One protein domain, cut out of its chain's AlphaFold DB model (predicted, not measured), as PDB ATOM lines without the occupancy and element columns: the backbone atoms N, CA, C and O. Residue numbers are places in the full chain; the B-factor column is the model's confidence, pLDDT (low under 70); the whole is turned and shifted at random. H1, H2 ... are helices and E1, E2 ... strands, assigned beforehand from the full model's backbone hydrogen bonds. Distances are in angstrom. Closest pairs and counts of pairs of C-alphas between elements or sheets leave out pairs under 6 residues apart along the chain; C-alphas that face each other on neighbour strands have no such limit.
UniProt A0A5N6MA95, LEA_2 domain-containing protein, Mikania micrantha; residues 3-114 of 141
ATOM      1  N   PHE A   3     172.928 152.612 157.041       88.88
ATOM      2  CA  PHE A   3     171.803 152.584 157.958       88.88
ATOM      3  C   PHE A   3     172.363 152.420 159.355       88.88
ATOM      4  O   PHE A   3     173.166 151.523 159.591       88.88
ATOM      5  N   ARG A   4     171.958 153.286 160.279       89.38
ATOM      6  CA  ARG A   4     172.484 153.293 161.642       89.38
ATOM      7  C   ARG A   4     171.342 153.324 162.631       89.38
ATOM      8  O   ARG A   4     170.445 154.154 162.516       89.38
ATOM      9  N   ASN A   5     171.418 152.464 163.638       91.62
ATOM     10  CA  ASN A   5     170.554 152.530 164.798       91.62
ATOM     11  C   ASN A   5     171.295 153.221 165.952       91.62
ATOM     12  O   ASN A   5     172.064 152.583 166.672       91.62
ATOM     13  N   PRO A   6     171.087 154.527 166.190       87.62
ATOM     14  CA  PRO A   6     171.708 155.204 167.320       87.62
ATOM     15  C   PRO A   6     171.072 154.820 168.666       87.62
ATOM     16  O   PRO A   6     171.593 155.225 169.709       87.62
ATOM     17  N   ASN A   7     169.964 154.077 168.688       90.00
ATOM     18  CA  ASN A   7     169.245 153.721 169.905       90.00
ATOM     19  C   ASN A   7     169.934 152.551 170.645       90.00
ATOM     20  O   ASN A   7     170.492 151.646 170.029       90.00
ATOM     21  N   ARG A   8     169.918 152.578 171.987       89.88
ATOM     22  CA  ARG A   8     170.477 151.509 172.851       89.88
ATOM     23  C   ARG A   8     169.441 150.496 173.349       89.88
ATOM     24  O   ARG A   8     169.810 149.549 174.031       89.88
ATOM     25  N   ARG A   9     168.157 150.752 173.111       90.00
ATOM     26  CA  ARG A   9     167.026 150.043 173.726       90.00
ATOM     27  C   ARG A   9     166.121 149.360 172.707       90.00
ATOM     28  O   ARG A   9     165.399 148.443 173.082       90.00
ATOM     29  N   LEU A  10     166.110 149.857 171.471       93.56
ATOM     30  CA  LEU A  10     165.184 149.438 170.426       93.56
ATOM     31  C   LEU A  10     165.951 148.863 169.245       93.56
ATOM     32  O   LEU A  10     166.938 149.462 168.818       93.56
ATOM     33  N   GLY A  11     165.468 147.748 168.708       94.56
ATOM     34  CA  GLY A  11     165.904 147.214 167.421       94.56
ATOM     35  C   GLY A  11     165.042 147.742 166.278       94.56
ATOM     36  O   GLY A  11     163.894 148.139 166.495       94.56
ATOM     37  N   ILE A  12     165.577 147.727 165.060       95.19
ATOM     38  CA  ILE A  12     164.889 148.220 163.863       95.19
ATOM     39  C   ILE A  12     164.959 147.147 162.782       95.19
ATOM     40  O   ILE A  12     166.044 146.773 162.350       95.19
ATOM     41  N   TYR A  13     163.809 146.661 162.330       95.94
ATOM     42  CA  TYR A  13     163.711 145.845 161.125       95.94
ATOM     43  C   TYR A  13     163.409 146.748 159.940       95.94
ATOM     44  O   TYR A  13     162.385 147.425 159.937       95.94
ATOM     45  N   TYR A  14     164.268 146.719 158.930       94.38
ATOM     46  CA  TYR A  14     163.960 147.223 157.599       94.38
ATOM     47  C   TYR A  14     163.443 146.041 156.787       94.38
ATOM     48  O   TYR A  14     164.229 145.194 156.373       94.38
ATOM     49  N   GLU A  15     162.128 145.931 156.621       93.19
ATOM     50  CA  GLU A  15     161.511 144.795 155.924       93.19
ATOM     51  C   GLU A  15     161.709 144.889 154.416       93.19
ATOM     52  O   GLU A  15     162.067 143.911 153.763       93.19
ATOM     53  N   SER A  16     161.501 146.085 153.871       92.38
ATOM     54  CA  SER A  16     161.755 146.390 152.471       92.38
ATOM     55  C   SER A  16     162.340 147.784 152.338       92.38
ATOM     56  O   SER A  16     162.001 148.714 153.076       92.38
ATOM     57  N   ILE A  17     163.250 147.908 151.382       92.50
ATOM     58  CA  ILE A  17     163.922 149.150 151.048       92.50
ATOM     59  C   ILE A  17     163.845 149.273 149.532       92.50
ATOM     60  O   ILE A  17     164.540 148.567 148.801       92.50
ATOM     61  N   GLU A  18     162.992 150.169 149.057       93.69
ATOM     62  CA  GLU A  18     162.903 150.503 147.640       93.69
ATOM     63  C   GLU A  18     163.601 151.827 147.405       93.69
ATOM     64  O   GLU A  18     163.176 152.865 147.911       93.69
ATOM     65  N   ALA A  19     164.673 151.803 146.628       90.25
ATOM     66  CA  ALA A  19     165.410 152.991 146.256       90.25
ATOM     67  C   ALA A  19     165.089 153.364 144.806       90.25
ATOM     68  O   ALA A  19     165.041 152.511 143.924       90.25
ATOM     69  N   ALA A  20     164.884 154.645 144.535       89.06
ATOM     70  CA  ALA A  20     164.597 155.178 143.216       89.06
ATOM     71  C   ALA A  20     165.526 156.352 142.916       89.06
ATOM     72  O   ALA A  20     165.562 157.333 143.660       89.06
ATOM     73  N   ALA A  21     166.245 156.256 141.800       85.50
ATOM     74  CA  ALA A  21     166.993 157.371 141.244       85.50
ATOM     75  C   ALA A  21     166.037 158.244 140.424       85.50
ATOM     76  O   ALA A  21     165.292 157.744 139.579       85.50
ATOM     77  N   VAL A  22     166.034 159.546 140.680       85.06
ATOM     78  CA  VAL A  22     165.125 160.518 140.075       85.06
ATOM     79  C   VAL A  22     165.933 161.701 139.566       85.06
ATOM     80  O   VAL A  22     166.757 162.260 140.280       85.06
ATOM     81  N   TYR A  23     165.674 162.104 138.329       82.25
ATOM     82  CA  TYR A  23     166.262 163.290 137.724       82.25
ATOM     83  C   TYR A  23     165.161 164.286 137.372       82.25
ATOM     84  O   TYR A  23     164.242 163.989 136.598       82.25
ATOM     85  N   GLY A  24     165.201 165.465 137.992       80.50
ATOM     86  CA  GLY A  24     164.103 166.424 137.915       80.50
ATOM     87  C   GLY A  24     162.808 165.840 138.483       80.50
ATOM     88  O   GLY A  24     162.667 165.671 139.688       80.50
ATOM     89  N   ARG A  25     161.841 165.539 137.611       78.88
ATOM     90  CA  ARG A  25     160.556 164.917 137.995       78.88
ATOM     91  C   ARG A  25     160.424 163.469 137.532       78.88
ATOM     92  O   ARG A  25     159.371 162.868 137.724       78.88
ATOM     93  N   ARG A  26     161.456 162.916 136.894       78.50
ATOM     94  CA  ARG A  26     161.362 161.629 136.214       78.50
ATOM     95  C   ARG A  26     162.240 160.592 136.889       78.50
ATOM     96  O   ARG A  26     163.412 160.827 137.160       78.50
ATOM     97  N   ARG A  27     161.638 159.443 137.179       83.56
ATOM     98  CA  ARG A  27     162.330 158.283 137.733       83.56
ATOM     99  C   ARG A  27     163.195 157.656 136.644       83.56
ATOM    100  O   ARG A  27     162.691 157.394 135.559       83.56
ATOM    101  N   LEU A  28     164.474 157.472 136.948       77.69
ATOM    102  CA  LEU A  28     165.479 156.880 136.067       77.69
ATOM    103  C   LEU A  28     165.559 155.366 136.231       77.69
ATOM    104  O   LEU A  28     165.757 154.640 135.266       77.69
ATOM    105  N   SER A  29     165.468 154.909 137.478       82.75
ATOM    106  CA  SER A  29     165.596 153.505 137.838       82.75
ATOM    107  C   SER A  29     165.046 153.278 139.241       82.75
ATOM    108  O   SER A  29     164.979 154.204 140.060       82.75
ATOM    109  N   THR A  30     164.682 152.034 139.522       87.44
ATOM    110  CA  THR A  30     164.363 151.554 140.862       87.44
ATOM    111  C   THR A  30     165.182 150.314 141.158       87.44
ATOM    112  O   THR A  30     165.355 149.454 140.303       87.44
ATOM    113  N   ALA A  31     165.665 150.233 142.388       84.81
ATOM    114  CA  ALA A  31     166.394 149.103 142.916       84.81
ATOM    115  C   ALA A  31     165.770 148.695 144.249       84.81
ATOM    116  O   ALA A  31     165.488 149.539 145.103       84.81
ATOM    117  N   VAL A  32     165.570 147.393 144.424       90.31
ATOM    118  CA  VAL A  32     165.159 146.818 145.703       90.31
ATOM    119  C   VAL A  32     166.412 146.389 146.445       90.31
ATOM    120  O   VAL A  32     167.277 145.711 145.890       90.31
ATOM    121  N   VAL A  33     166.512 146.802 147.699       87.19
ATOM    122  CA  VAL A  33     167.586 146.407 148.604       87.19
ATOM    123  C   VAL A  33     167.025 145.386 149.582       87.19
ATOM    124  O   VAL A  33     165.905 145.536 150.076       87.19
ATOM    125  N   HIS A  34     167.800 144.334 149.846       87.94
ATOM    126  CA  HIS A  34     167.398 143.308 150.797       87.94
ATOM    127  C   HIS A  34     167.186 143.923 152.183       87.94
ATOM    128  O   HIS A  34     167.993 144.737 152.640       87.94
ATOM    129  N   GLY A  35     166.089 143.537 152.833       90.62
ATOM    130  CA  GLY A  35     165.796 143.948 154.197       90.62
ATOM    131  C   GLY A  35     166.814 143.393 155.191       90.62
ATOM    132  O   GLY A  35     167.501 142.409 154.932       90.62
ATOM    133  N   PHE A  36     166.931 144.031 156.347       94.44
ATOM    134  CA  PHE A  36     167.818 143.578 157.415       94.44
ATOM    135  C   PHE A  36     167.357 144.106 158.768       94.44
ATOM    136  O   PHE A  36     166.591 145.065 158.877       94.44
ATOM    137  N   TYR A  37     167.856 143.470 159.821       95.56
ATOM    138  CA  TYR A  37     167.676 143.920 161.189       95.56
ATOM    139  C   TYR A  37     168.907 144.699 161.651       95.56
ATOM    140  O   TYR A  37     170.030 144.257 161.431       95.56
ATOM    141  N   LEU A  38     168.683 145.832 162.311       94.75
ATOM    142  CA  LEU A  38     169.692 146.532 163.094       94.75
ATOM    143  C   LEU A  38     169.372 146.388 164.578       94.75
ATOM    144  O   LEU A  38     168.361 146.908 165.067       94.75
ATOM    145  N   GLY A  39     170.269 145.721 165.297       92.81
ATOM    146  CA  GLY A  39     170.298 145.687 166.749       92.81
ATOM    147  C   GLY A  39     170.697 147.034 167.348       92.81
ATOM    148  O   GLY A  39     170.613 148.091 166.721       92.81
ATOM    149  N   HIS A  40     171.095 147.027 168.613       93.44
ATOM    150  CA  HIS A  40     171.380 148.257 169.348       93.44
ATOM    151  C   HIS A  40     172.749 148.820 168.977       93.44
ATOM    152  O   HIS A  40     173.737 148.099 169.033       93.44
ATOM    153  N   LYS A  41     172.827 150.128 168.695       92.69
ATOM    154  CA  LYS A  41     174.088 150.801 168.318       92.69
ATOM    155  C   LYS A  41     174.799 150.176 167.113       92.69
ATOM    156  O   LYS A  41     175.993 150.391 166.939       92.69
ATOM    157  N   GLU A  42     174.055 149.473 166.272       90.50
ATOM    158  CA  GLU A  42     174.576 148.841 165.070       90.50
ATOM    159  C   GLU A  42     174.420 149.733 163.843       90.50
ATOM    160  O   GLU A  42     173.585 150.646 163.783       90.50
ATOM    161  N   GLU A  43     175.228 149.429 162.841       91.12
ATOM    162  CA  GLU A  43     175.126 149.990 161.509       91.12
ATOM    163  C   GLU A  43     175.273 148.893 160.464       91.12
ATOM    164  O   GLU A  43     175.926 147.877 160.690       91.12
ATOM    165  N   ASN A  44     174.654 149.112 159.312       86.75
ATOM    166  CA  ASN A  44     174.810 148.253 158.156       86.75
ATOM    167  C   ASN A  44     174.962 149.104 156.899       86.75
ATOM    168  O   ASN A  44     174.289 150.126 156.720       86.75
ATOM    169  N   ASN A  45     175.839 148.656 156.012       86.00
ATOM    170  CA  ASN A  45     176.015 149.255 154.705       86.00
ATOM    171  C   ASN A  45     175.235 148.438 153.686       86.00
ATOM    172  O   ASN A  45     175.510 147.261 153.478       86.00
ATOM    173  N   ALA A  46     174.287 149.088 153.020       81.06
ATOM    174  CA  ALA A  46     173.537 148.476 151.940       81.06
ATOM    175  C   ALA A  46     173.797 149.214 150.625       81.06
ATOM    176  O   ALA A  46     173.785 150.453 150.550       81.06
ATOM    177  N   GLY A  47     174.082 148.428 149.591       77.25
ATOM    178  CA  GLY A  47     174.248 148.886 148.221       77.25
ATOM    179  C   GLY A  47     172.968 148.687 147.419       77.25
ATOM    180  O   GLY A  47     172.201 147.765 147.679       77.25
ATOM    181  N   ALA A  48     172.763 149.550 146.433       75.94
ATOM    182  CA  ALA A  48     171.746 149.392 145.408       75.94
ATOM    183  C   ALA A  48     172.421 149.628 144.057       75.94
ATOM    184  O   ALA A  48     173.159 150.606 143.908       75.94
ATOM    185  N   VAL A  49     172.186 148.735 143.098       77.50
ATOM    186  CA  VAL A  49     172.643 148.916 141.719       77.50
ATOM    187  C   VAL A  49     171.469 149.443 140.912       77.50
ATOM    188  O   VAL A  49     170.431 148.794 140.825       77.50
ATOM    189  N   PHE A  50     171.633 150.634 140.346       75.50
ATOM    190  CA  PHE A  50     170.638 151.245 139.476       75.50
ATOM    191  C   PHE A  50     171.009 150.968 138.029       75.50
ATOM    192  O   PHE A  50     172.011 151.482 137.537       75.50
ATOM    193  N   ASN A  51     170.176 150.190 137.348       71.62
ATOM    194  CA  ASN A  51     170.240 150.059 135.902       71.62
ATOM    195  C   ASN A  51     169.340 151.151 135.324       71.62
ATOM    196  O   ASN A  51     168.121 151.101 135.504       71.62
ATOM    197  N   GLY A  52     169.944 152.198 134.765       63.59
ATOM    198  CA  GLY A  52     169.209 153.317 134.182       63.59
ATOM    199  C   GLY A  52     168.425 152.882 132.947       63.59
ATOM    200  O   GLY A  52     168.953 152.153 132.112       63.59
ATOM    201  N   GLU A  53     167.184 153.346 132.821       60.12
ATOM    202  CA  GLU A  53     166.422 153.232 131.575       60.12
ATOM    203  C   GLU A  53     166.628 154.468 130.686       60.12
ATOM    204  O   GLU A  53     166.874 155.581 131.166       60.12
ATOM    205  N   GLN A  54     166.500 154.274 129.371       57.91
ATOM    206  CA  GLN A  54     166.532 155.346 128.375       57.91
ATOM    207  C   GLN A  54     165.434 156.380 128.663       57.91
ATOM    208  O   GLN A  54     164.240 156.074 128.699       57.91
ATOM    209  N   LEU A  55     165.839 157.638 128.852       60.09
ATOM    210  CA  LEU A  55     164.936 158.732 129.190       60.09
ATOM    211  C   LEU A  55     164.853 159.735 128.038       60.09
ATOM    212  O   LEU A  55     165.753 160.545 127.837       60.09
ATOM    213  N   VAL A  56     163.722 159.756 127.328       57.09
ATOM    214  CA  VAL A  56     163.409 160.866 126.414       57.09
ATOM    215  C   VAL A  56     162.920 162.044 127.244       57.09
ATOM    216  O   VAL A  56     161.811 162.011 127.787       57.09
ATOM    217  N   VAL A  57     163.740 163.084 127.372       60.28
ATOM    218  CA  VAL A  57     163.433 164.238 128.222       60.28
ATOM    219  C   VAL A  57     163.136 165.475 127.392       60.28
ATOM    220  O   VAL A  57     163.996 166.017 126.707       60.28
ATOM    221  N   GLY A  58     161.892 165.942 127.493       62.91
ATOM    222  CA  GLY A  58     161.434 167.208 126.929       62.91
ATOM    223  C   GLY A  58     161.259 168.298 127.992       62.91
ATOM    224  O   GLY A  58     161.197 168.025 129.193       62.91
ATOM    225  N   GLY A  59     161.145 169.549 127.542       70.19
ATOM    226  CA  GLY A  59     160.772 170.689 128.387       70.19
ATOM    227  C   GLY A  59     161.813 171.065 129.451       70.19
ATOM    228  O   GLY A  59     163.015 171.067 129.192       70.19
ATOM    229  N   GLY A  60     161.359 171.401 130.664       68.44
ATOM    230  CA  GLY A  60     162.207 171.970 131.726       68.44
ATOM    231  C   GLY A  60     163.355 171.075 132.208       68.44
ATOM    232  O   GLY A  60     164.383 171.578 132.649       68.44
ATOM    233  N   ALA A  61     163.232 169.754 132.074       69.00
ATOM    234  CA  ALA A  61     164.313 168.837 132.430       69.00
ATOM    235  C   ALA A  61     165.448 168.814 131.383       69.00
ATOM    236  O   ALA A  61     166.587 168.537 131.744       69.00
ATOM    237  N   LYS A  62     165.176 169.201 130.125       73.12
ATOM    238  CA  LYS A  62     166.216 169.454 129.115       73.12
ATOM    239  C   LYS A  62     167.001 170.726 129.437       73.12
ATOM    240  O   LYS A  62     168.219 170.713 129.366       73.12
ATOM    241  N   LEU A  63     166.321 171.803 129.837       76.81
ATOM    242  CA  LEU A  63     166.992 173.053 130.225       76.81
ATOM    243  C   LEU A  63     167.918 172.852 131.432       76.81
ATOM    244  O   LEU A  63     169.059 173.298 131.402       76.81
ATOM    245  N   ARG A  64     167.449 172.117 132.450       78.25
ATOM    246  CA  ARG A  64     168.265 171.733 133.612       78.25
ATOM    247  C   ARG A  64     169.468 170.875 133.218       78.25
ATOM    248  O   ARG A  64     170.557 171.086 133.737       78.25
ATOM    249  N   TYR A  65     169.277 169.937 132.294       77.81
ATOM    250  CA  TYR A  65     170.378 169.135 131.774       77.81
ATOM    251  C   TYR A  65     171.431 170.000 131.076       77.81
ATOM    252  O   TYR A  65     172.608 169.860 131.380       77.81
ATOM    253  N   GLU A  66     171.034 170.924 130.194       78.62
ATOM    254  CA  GLU A  66     171.998 171.802 129.516       78.62
ATOM    255  C   GLU A  66     172.764 172.697 130.501       78.62
ATOM    256  O   GLU A  66     173.968 172.874 130.330       78.62
ATOM    257  N   SER A  67     172.117 173.212 131.556       82.00
ATOM    258  CA  SER A  67     172.824 173.985 132.587       82.00
ATOM    259  C   SER A  67     173.799 173.122 133.393       82.00
ATOM    260  O   SER A  67     174.962 173.477 133.536       82.00
ATOM    261  N   GLU A  68     173.361 171.952 133.867       81.69
ATOM    262  CA  GLU A  68     174.195 171.033 134.660       81.69
ATOM    263  C   GLU A  68     175.356 170.442 133.844       81.69
ATOM    264  O   GLU A  68     176.432 170.154 134.373       81.69
ATOM    265  N   LYS A  69     175.159 170.296 132.531       79.50
ATOM    266  CA  LYS A  69     176.175 169.839 131.585       79.50
ATOM    267  C   LYS A  69     177.329 170.827 131.449       79.50
ATOM    268  O   LYS A  69     178.464 170.369 131.328       79.50
ATOM    269  N   ILE A  70     177.062 172.136 131.475       81.44
ATOM    270  CA  ILE A  70     178.109 173.174 131.446       81.44
ATOM    271  C   ILE A  70     179.014 173.033 132.675       81.44
ATOM    272  O   ILE A  70     180.237 173.022 132.543       81.44
ATOM    273  N   ASP A  71     178.410 172.830 133.845       81.00
ATOM    274  CA  ASP A  71     179.131 172.686 135.114       81.00
ATOM    275  C   ASP A  71     179.751 171.285 135.296       81.00
ATOM    276  O   ASP A  71     180.605 171.069 136.161       81.00
ATOM    277  N   GLY A  72     179.323 170.304 134.491       78.31
ATOM    278  CA  GLY A  72     179.729 168.900 134.600       78.31
ATOM    279  C   GLY A  72     179.270 168.225 135.900       78.31
ATOM    280  O   GLY A  72     179.841 167.206 136.315       78.31
ATOM    281  N   VAL A  73     178.264 168.804 136.562       81.50
ATOM    282  CA  VAL A  73     177.708 168.348 137.838       81.50
ATOM    283  C   VAL A  73     176.214 168.144 137.670       81.50
ATOM    284  O   VAL A  73     175.467 169.093 137.469       81.50
ATOM    285  N   TYR A  74     175.779 166.899 137.818       79.31
ATOM    286  CA  TYR A  74     174.388 166.507 137.651       79.31
ATOM    287  C   TYR A  74     173.748 166.251 139.001       79.31
ATOM    288  O   TYR A  74     174.320 165.569 139.858       79.31
ATOM    289  N   ILE A  75     172.546 166.777 139.192       83.81
ATOM    290  CA  ILE A  75     171.841 166.669 140.466       83.81
ATOM    291  C   ILE A  75     170.794 165.561 140.341       83.81
ATOM    292  O   ILE A  75     169.791 165.721 139.645       83.81
ATOM    293  N   ILE A  76     171.023 164.438 141.022       83.25
ATOM    294  CA  ILE A  76     170.119 163.281 141.052       83.25
ATOM    295  C   ILE A  76     169.541 163.145 142.457       83.25
ATOM    296  O   ILE A  76     170.274 163.112 143.444       83.25
ATOM    297  N   ASP A  77     168.225 163.007 142.546       87.94
ATOM    298  CA  ASP A  77     167.536 162.704 143.792       87.94
ATOM    299  C   ASP A  77     167.434 161.191 143.976       87.94
ATOM    300  O   ASP A  77     166.967 160.460 143.105       87.94
ATOM    301  N   LEU A  78     167.846 160.713 145.141       87.44
ATOM    302  CA  LEU A  78     167.637 159.353 145.600       87.44
ATOM    303  C   LEU A  78     166.447 159.347 146.561       87.44
ATOM    304  O   LEU A  78     166.529 159.859 147.680       87.44
ATOM    305  N   LYS A  79     165.336 158.761 146.118       91.88
ATOM    306  CA  LYS A  79     164.145 158.543 146.944       91.88
ATOM    307  C   LYS A  79     164.153 157.124 147.482       91.88
ATOM    308  O   LYS A  79     164.344 156.192 146.715       91.88
ATOM    309  N   MET A  80     163.930 156.953 148.775       90.94
ATOM    310  CA  MET A  80     163.862 155.649 149.423       90.94
ATOM    311  C   MET A  80     162.518 155.493 150.111       90.94
ATOM    312  O   MET A  80     162.153 156.341 150.919       90.94
ATOM    313  N   ARG A  81     161.803 154.413 149.811       94.44
ATOM    314  CA  ARG A  81     160.636 153.972 150.575       94.44
ATOM    315  C   ARG A  81     161.062 152.822 151.465       94.44
ATOM    316  O   ARG A  81     161.594 151.824 150.981       94.44
ATOM    317  N   LEU A  82     160.880 153.005 152.760       93.75
ATOM    318  CA  LEU A  82     161.303 152.073 153.787       93.75
ATOM    319  C   LEU A  82     160.063 151.548 154.488       93.75
ATOM    320  O   LEU A  82     159.293 152.341 155.021       93.75
ATOM    321  N   LYS A  83     159.918 150.229 154.537       95.81
ATOM    322  CA  LYS A  83     158.959 149.579 155.424       95.81
ATOM    323  C   LYS A  83     159.689 149.128 156.672       95.81
ATOM    324  O   LYS A  83     160.577 148.275 156.597       95.81
ATOM    325  N   ILE A  84     159.357 149.725 157.809       94.62
ATOM    326  CA  ILE A  84     160.127 149.579 159.042       94.62
ATOM    327  C   ILE A  84     159.247 149.020 160.155       94.62
ATOM    328  O   ILE A  84     158.089 149.404 160.297       94.62
ATOM    329  N   ARG A  85     159.811 148.143 160.990       95.75
ATOM    330  CA  ARG A  85     159.229 147.747 162.280       95.75
ATOM    331  C   ARG A  85     160.196 148.021 163.416       95.75
ATOM    332  O   ARG A  85     161.389 147.742 163.316       95.75
ATOM    333  N   ILE A  86     159.666 148.504 164.533       94.50
ATOM    334  CA  ILE A  86     160.444 148.693 165.757       94.50
ATOM    335  C   ILE A  86     160.274 147.480 166.662       94.50
ATOM    336  O   ILE A  86     159.156 147.050 166.945       94.50
ATOM    337  N   LYS A  87     161.394 146.954 167.151       93.75
ATOM    338  CA  LYS A  87     161.427 145.893 168.152       93.75
ATOM    339  C   LYS A  87     161.702 146.486 169.528       93.75
ATOM    340  O   LYS A  87     162.751 147.096 169.743       93.75
ATOM    341  N   VAL A  88     160.789 146.253 170.465       94.12
ATOM    342  CA  VAL A  88     160.928 146.617 171.879       94.12
ATOM    343  C   VAL A  88     160.945 145.328 172.694       94.12
ATOM    344  O   VAL A  88     159.922 144.658 172.827       94.12
ATOM    345  N   LEU A  89     162.103 144.953 173.240       89.69
ATOM    346  CA  LEU A  89     162.274 143.678 173.954       89.69
ATOM    347  C   LEU A  89     161.809 142.477 173.094       89.69
ATOM    348  O   LEU A  89     162.426 142.171 172.071       89.69
ATOM    349  N   ARG A  90     160.734 141.789 173.505       91.31
ATOM    350  CA  ARG A  90     160.132 140.643 172.796       91.31
ATOM    351  C   ARG A  90     158.946 141.026 171.903       91.31
ATOM    352  O   ARG A  90     158.406 140.159 171.229       91.31
ATOM    353  N   VAL A  91     158.550 142.296 171.895       94.69
ATOM    354  CA  VAL A  91     157.409 142.795 171.124       94.69
ATOM    355  C   VAL A  91     157.907 143.442 169.836       94.69
ATOM    356  O   VAL A  91     158.837 144.251 169.849       94.69
ATOM    357  N   LEU A  92     157.278 143.086 168.719       94.69
ATOM    358  CA  LEU A  92     157.479 143.727 167.426       94.69
ATOM    359  C   LEU A  92     156.277 144.630 167.147       94.69
ATOM    360  O   LEU A  92     155.145 144.153 167.116       94.69
ATOM    361  N   LEU A  93     156.523 145.928 166.985       94.06
ATOM    362  CA  LEU A  93     155.477 146.887 166.640       94.06
ATOM    363  C   LEU A  93     155.057 146.725 165.175       94.06
ATOM    364  O   LEU A  93     155.779 146.146 164.357       94.06
ATOM    365  N   ASN A  94     153.884 147.267 164.849       94.00
ATOM    366  CA  ASN A  94     153.368 147.269 163.485       94.00
ATOM    367  C   ASN A  94     154.332 147.963 162.517       94.00
ATOM    368  O   ASN A  94     155.091 148.858 162.894       94.00
ATOM    369  N   ALA A  95     154.281 147.523 161.259       92.19
ATOM    370  CA  ALA A  95     155.058 148.151 160.204       92.19
ATOM    371  C   ALA A  95     154.532 149.555 159.920       92.19
ATOM    372  O   ALA A  95     153.321 149.775 159.918       92.19
ATOM    373  N   TYR A  96     155.453 150.469 159.643       92.50
ATOM    374  CA  TYR A  96     155.155 151.785 159.104       92.50
ATOM    375  C   TYR A  96     156.000 152.027 157.856       92.50
ATOM    376  O   TYR A  96     157.138 151.555 157.764       92.50
ATOM    377  N   ASP A  97     155.422 152.754 156.907       92.50
ATOM    378  CA  ASP A  97     156.075 153.124 155.660       92.50
ATOM    379  C   ASP A  97     156.554 154.571 155.751       92.50
ATOM    380  O   ASP A  97     155.777 155.469 156.072       92.50
ATOM    381  N   GLU A  98     157.826 154.795 155.444       92.25
ATOM    382  CA  GLU A  98     158.448 156.118 155.452       92.25
ATOM    383  C   GLU A  98     159.128 156.386 154.109       92.25
ATOM    384  O   GLU A  98     159.731 155.486 153.514       92.25
ATOM    385  N   MET A  99     159.064 157.630 153.625       91.50
ATOM    386  CA  MET A  99     159.735 158.029 152.390       91.50
ATOM    387  C   MET A  99     160.798 159.091 152.652       91.50
ATOM    388  O   MET A  99     160.499 160.241 152.951       91.50
ATOM    389  N   LEU A 100     162.057 158.719 152.446       88.94
ATOM    390  CA  LEU A 100     163.203 159.613 152.564       88.94
ATOM    391  C   LEU A 100     163.642 160.089 151.179       88.94
ATOM    392  O   LEU A 100     163.634 159.325 150.217       88.94
ATOM    393  N   THR A 101     164.061 161.346 151.069       89.56
ATOM    394  CA  THR A 101     164.664 161.887 149.843       89.56
ATOM    395  C   THR A 101     166.018 162.486 150.179       89.56
ATOM    396  O   THR A 101     166.136 163.274 151.113       89.56
ATOM    397  N   THR A 102     167.047 162.114 149.424       86.00
ATOM    398  CA  THR A 102     168.374 162.723 149.519       86.00
ATOM    399  C   THR A 102     168.866 163.105 148.135       86.00
ATOM    400  O   THR A 102     168.734 162.337 147.189       86.00
ATOM    401  N   THR A 103     169.443 164.291 148.013       86.25
ATOM    402  CA  THR A 103     169.986 164.784 146.750       86.25
ATOM    403  C   THR A 103     171.475 164.472 146.675       86.25
ATOM    404  O   THR A 103     172.224 164.662 147.639       86.25
ATOM    405  N   LYS A 104     171.921 163.971 145.526       80.50
ATOM    406  CA  LYS A 104     173.323 163.675 145.241       80.50
ATOM    407  C   LYS A 104     173.796 164.477 144.040       80.50
ATOM    408  O   LYS A 104     173.190 164.459 142.974       80.50
ATOM    409  N   HIS A 105     174.916 165.155 144.244       82.00
ATOM    410  CA  HIS A 105     175.622 165.901 143.217       82.00
ATOM    411  C   HIS A 105     176.662 164.961 142.618       82.00
ATOM    412  O   HIS A 105     177.656 164.618 143.261       82.00
ATOM    413  N   MET A 106     176.392 164.492 141.409       74.44
ATOM    414  CA  MET A 106     177.247 163.558 140.695       74.44
ATOM    415  C   MET A 106     178.141 164.349 139.748       74.44
ATOM    416  O   MET A 106     177.669 164.944 138.781       74.44
ATOM    417  N   LYS A 107     179.446 164.354 140.019       70.06
ATOM    418  CA  LYS A 107     180.442 164.902 139.096       70.06
ATOM    419  C   LYS A 107     180.807 163.820 138.087       70.06
ATOM    420  O   LYS A 107     181.284 162.757 138.475       70.06
ATOM    421  N   GLY A 108     180.594 164.076 136.801       61.03
ATOM    422  CA  GLY A 108     180.839 163.075 135.765       61.03
ATOM    423  C   GLY A 108     181.287 163.707 134.458       61.03
ATOM    424  O   GLY A 108     180.584 164.543 133.905       61.03
ATOM    425  N   LYS A 109     182.435 163.260 133.931       48.22
ATOM    426  CA  LYS A 109     182.903 163.629 132.582       48.22
ATOM    427  C   LYS A 109     182.082 162.960 131.463       48.22
ATOM    428  O   LYS A 109     182.158 163.411 130.333       48.22
ATOM    429  N   ASN A 110     181.293 161.925 131.785       47.66
ATOM    430  CA  ASN A 110     180.524 161.101 130.841       47.66
ATOM    431  C   ASN A 110     179.152 160.726 131.420       47.66
ATOM    432  O   ASN A 110     178.907 159.578 131.785       47.66
ATOM    433  N   PHE A 111     178.235 161.685 131.527       52.84
ATOM    434  CA  PHE A 111     176.868 161.406 131.989       52.84
ATOM    435  C   PHE A 111     176.080 160.486 131.043       52.84
ATOM    436  O   PHE A 111     175.167 159.796 131.485       52.84
ATOM    437  N   GLN A 112     176.501 160.379 129.778       47.28
ATOM    438  CA  GLN A 112     176.037 159.333 128.861       47.28
ATOM    439  C   GLN A 112     176.305 157.915 129.390       47.28
ATOM    440  O   GLN A 112     175.561 157.012 129.072       47.28
ATOM    441  N   ALA A 113     177.281 157.671 130.269       42.22
ATOM    442  CA  ALA A 113     177.431 156.340 130.871       42.22
ATOM    443  C   ALA A 113     176.343 156.021 131.923       42.22
ATOM    444  O   ALA A 113     176.083 154.855 132.202       42.22
ATOM    445  N   PHE A 114     175.710 157.047 132.508       44.22
ATOM    446  CA  PHE A 114     174.654 156.904 133.523       44.22
ATOM    447  C   PHE A 114     173.242 157.007 132.931       44.22
ATOM    448  O   PHE A 114     172.305 156.461 133.505       44.22
TER     449      PHE A 114
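This is residues 3 to 114 of the 141 residues of the protein "LEA_2 domain-containing protein" of Mikania micrantha (UniProt A0A5N6MA95). A long, twisted sheet makes a rod: three long strands, E1, E5 and E6, run side by side, E2 and E3 follow one another along the free side of E1, and the helix H1 sits at one end. The 112 printed residues hold E1, E2, E3, E4, H1, E5 and E6 in that order; the class is mostly strand. The sheet is branched, its neighbour pairs antiparallel. The whole is loose, with a radius of gyration of the C-alphas of 17.6 A and spans of 54 by 21 by 20 A.

Start at E1, residues 10 to 23, which bends by 64 degrees at residue 15. On one side it has E2, residues 26 to 33, with N 19 and O 31 2.8 A apart, and E3, residues 36 to 38, with N 14 and O 36 at 2.9 A. E1 and E2 form a hairpin. On the other side of E1 is E5, residues 73 to 88, with N 20 and O 79 at 2.7 A. E5 and E6, residues 96 to 107, form a hairpin, with N 78 and O 102 at 2.8 A. H1, residues 60 to 71, is on the sheet over E5, at a height over the sheet of 7.8 A; the closest C-alphas, of Glu 68 and Tyr 74, are 5.4 A apart. In H1, 7 of 8 O i to N i+4 pairs are within hydrogen-bond range. E4, residues 43 to 45, pairs with no named strand, but its residues 43 to 44 pair with residues 3 to 4.

Find C-alpha 10 at (165.184, 149.438, 170.426); E1 runs 35.5 A from there. E5 runs 43.7 A, E6 34.8 A to C-alpha 107 at (180.442, 164.902, 139.096), E2 20.6 A and H1 17.3 A.

The C-alphas farthest apart, of Ile 70 and Arg 90, are 55.6 A apart. The printed part has no cut. The link from E4 to H1 is long. Residues 52 to 58, 60 to 61 and 108 to 114 are under pLDDT 70.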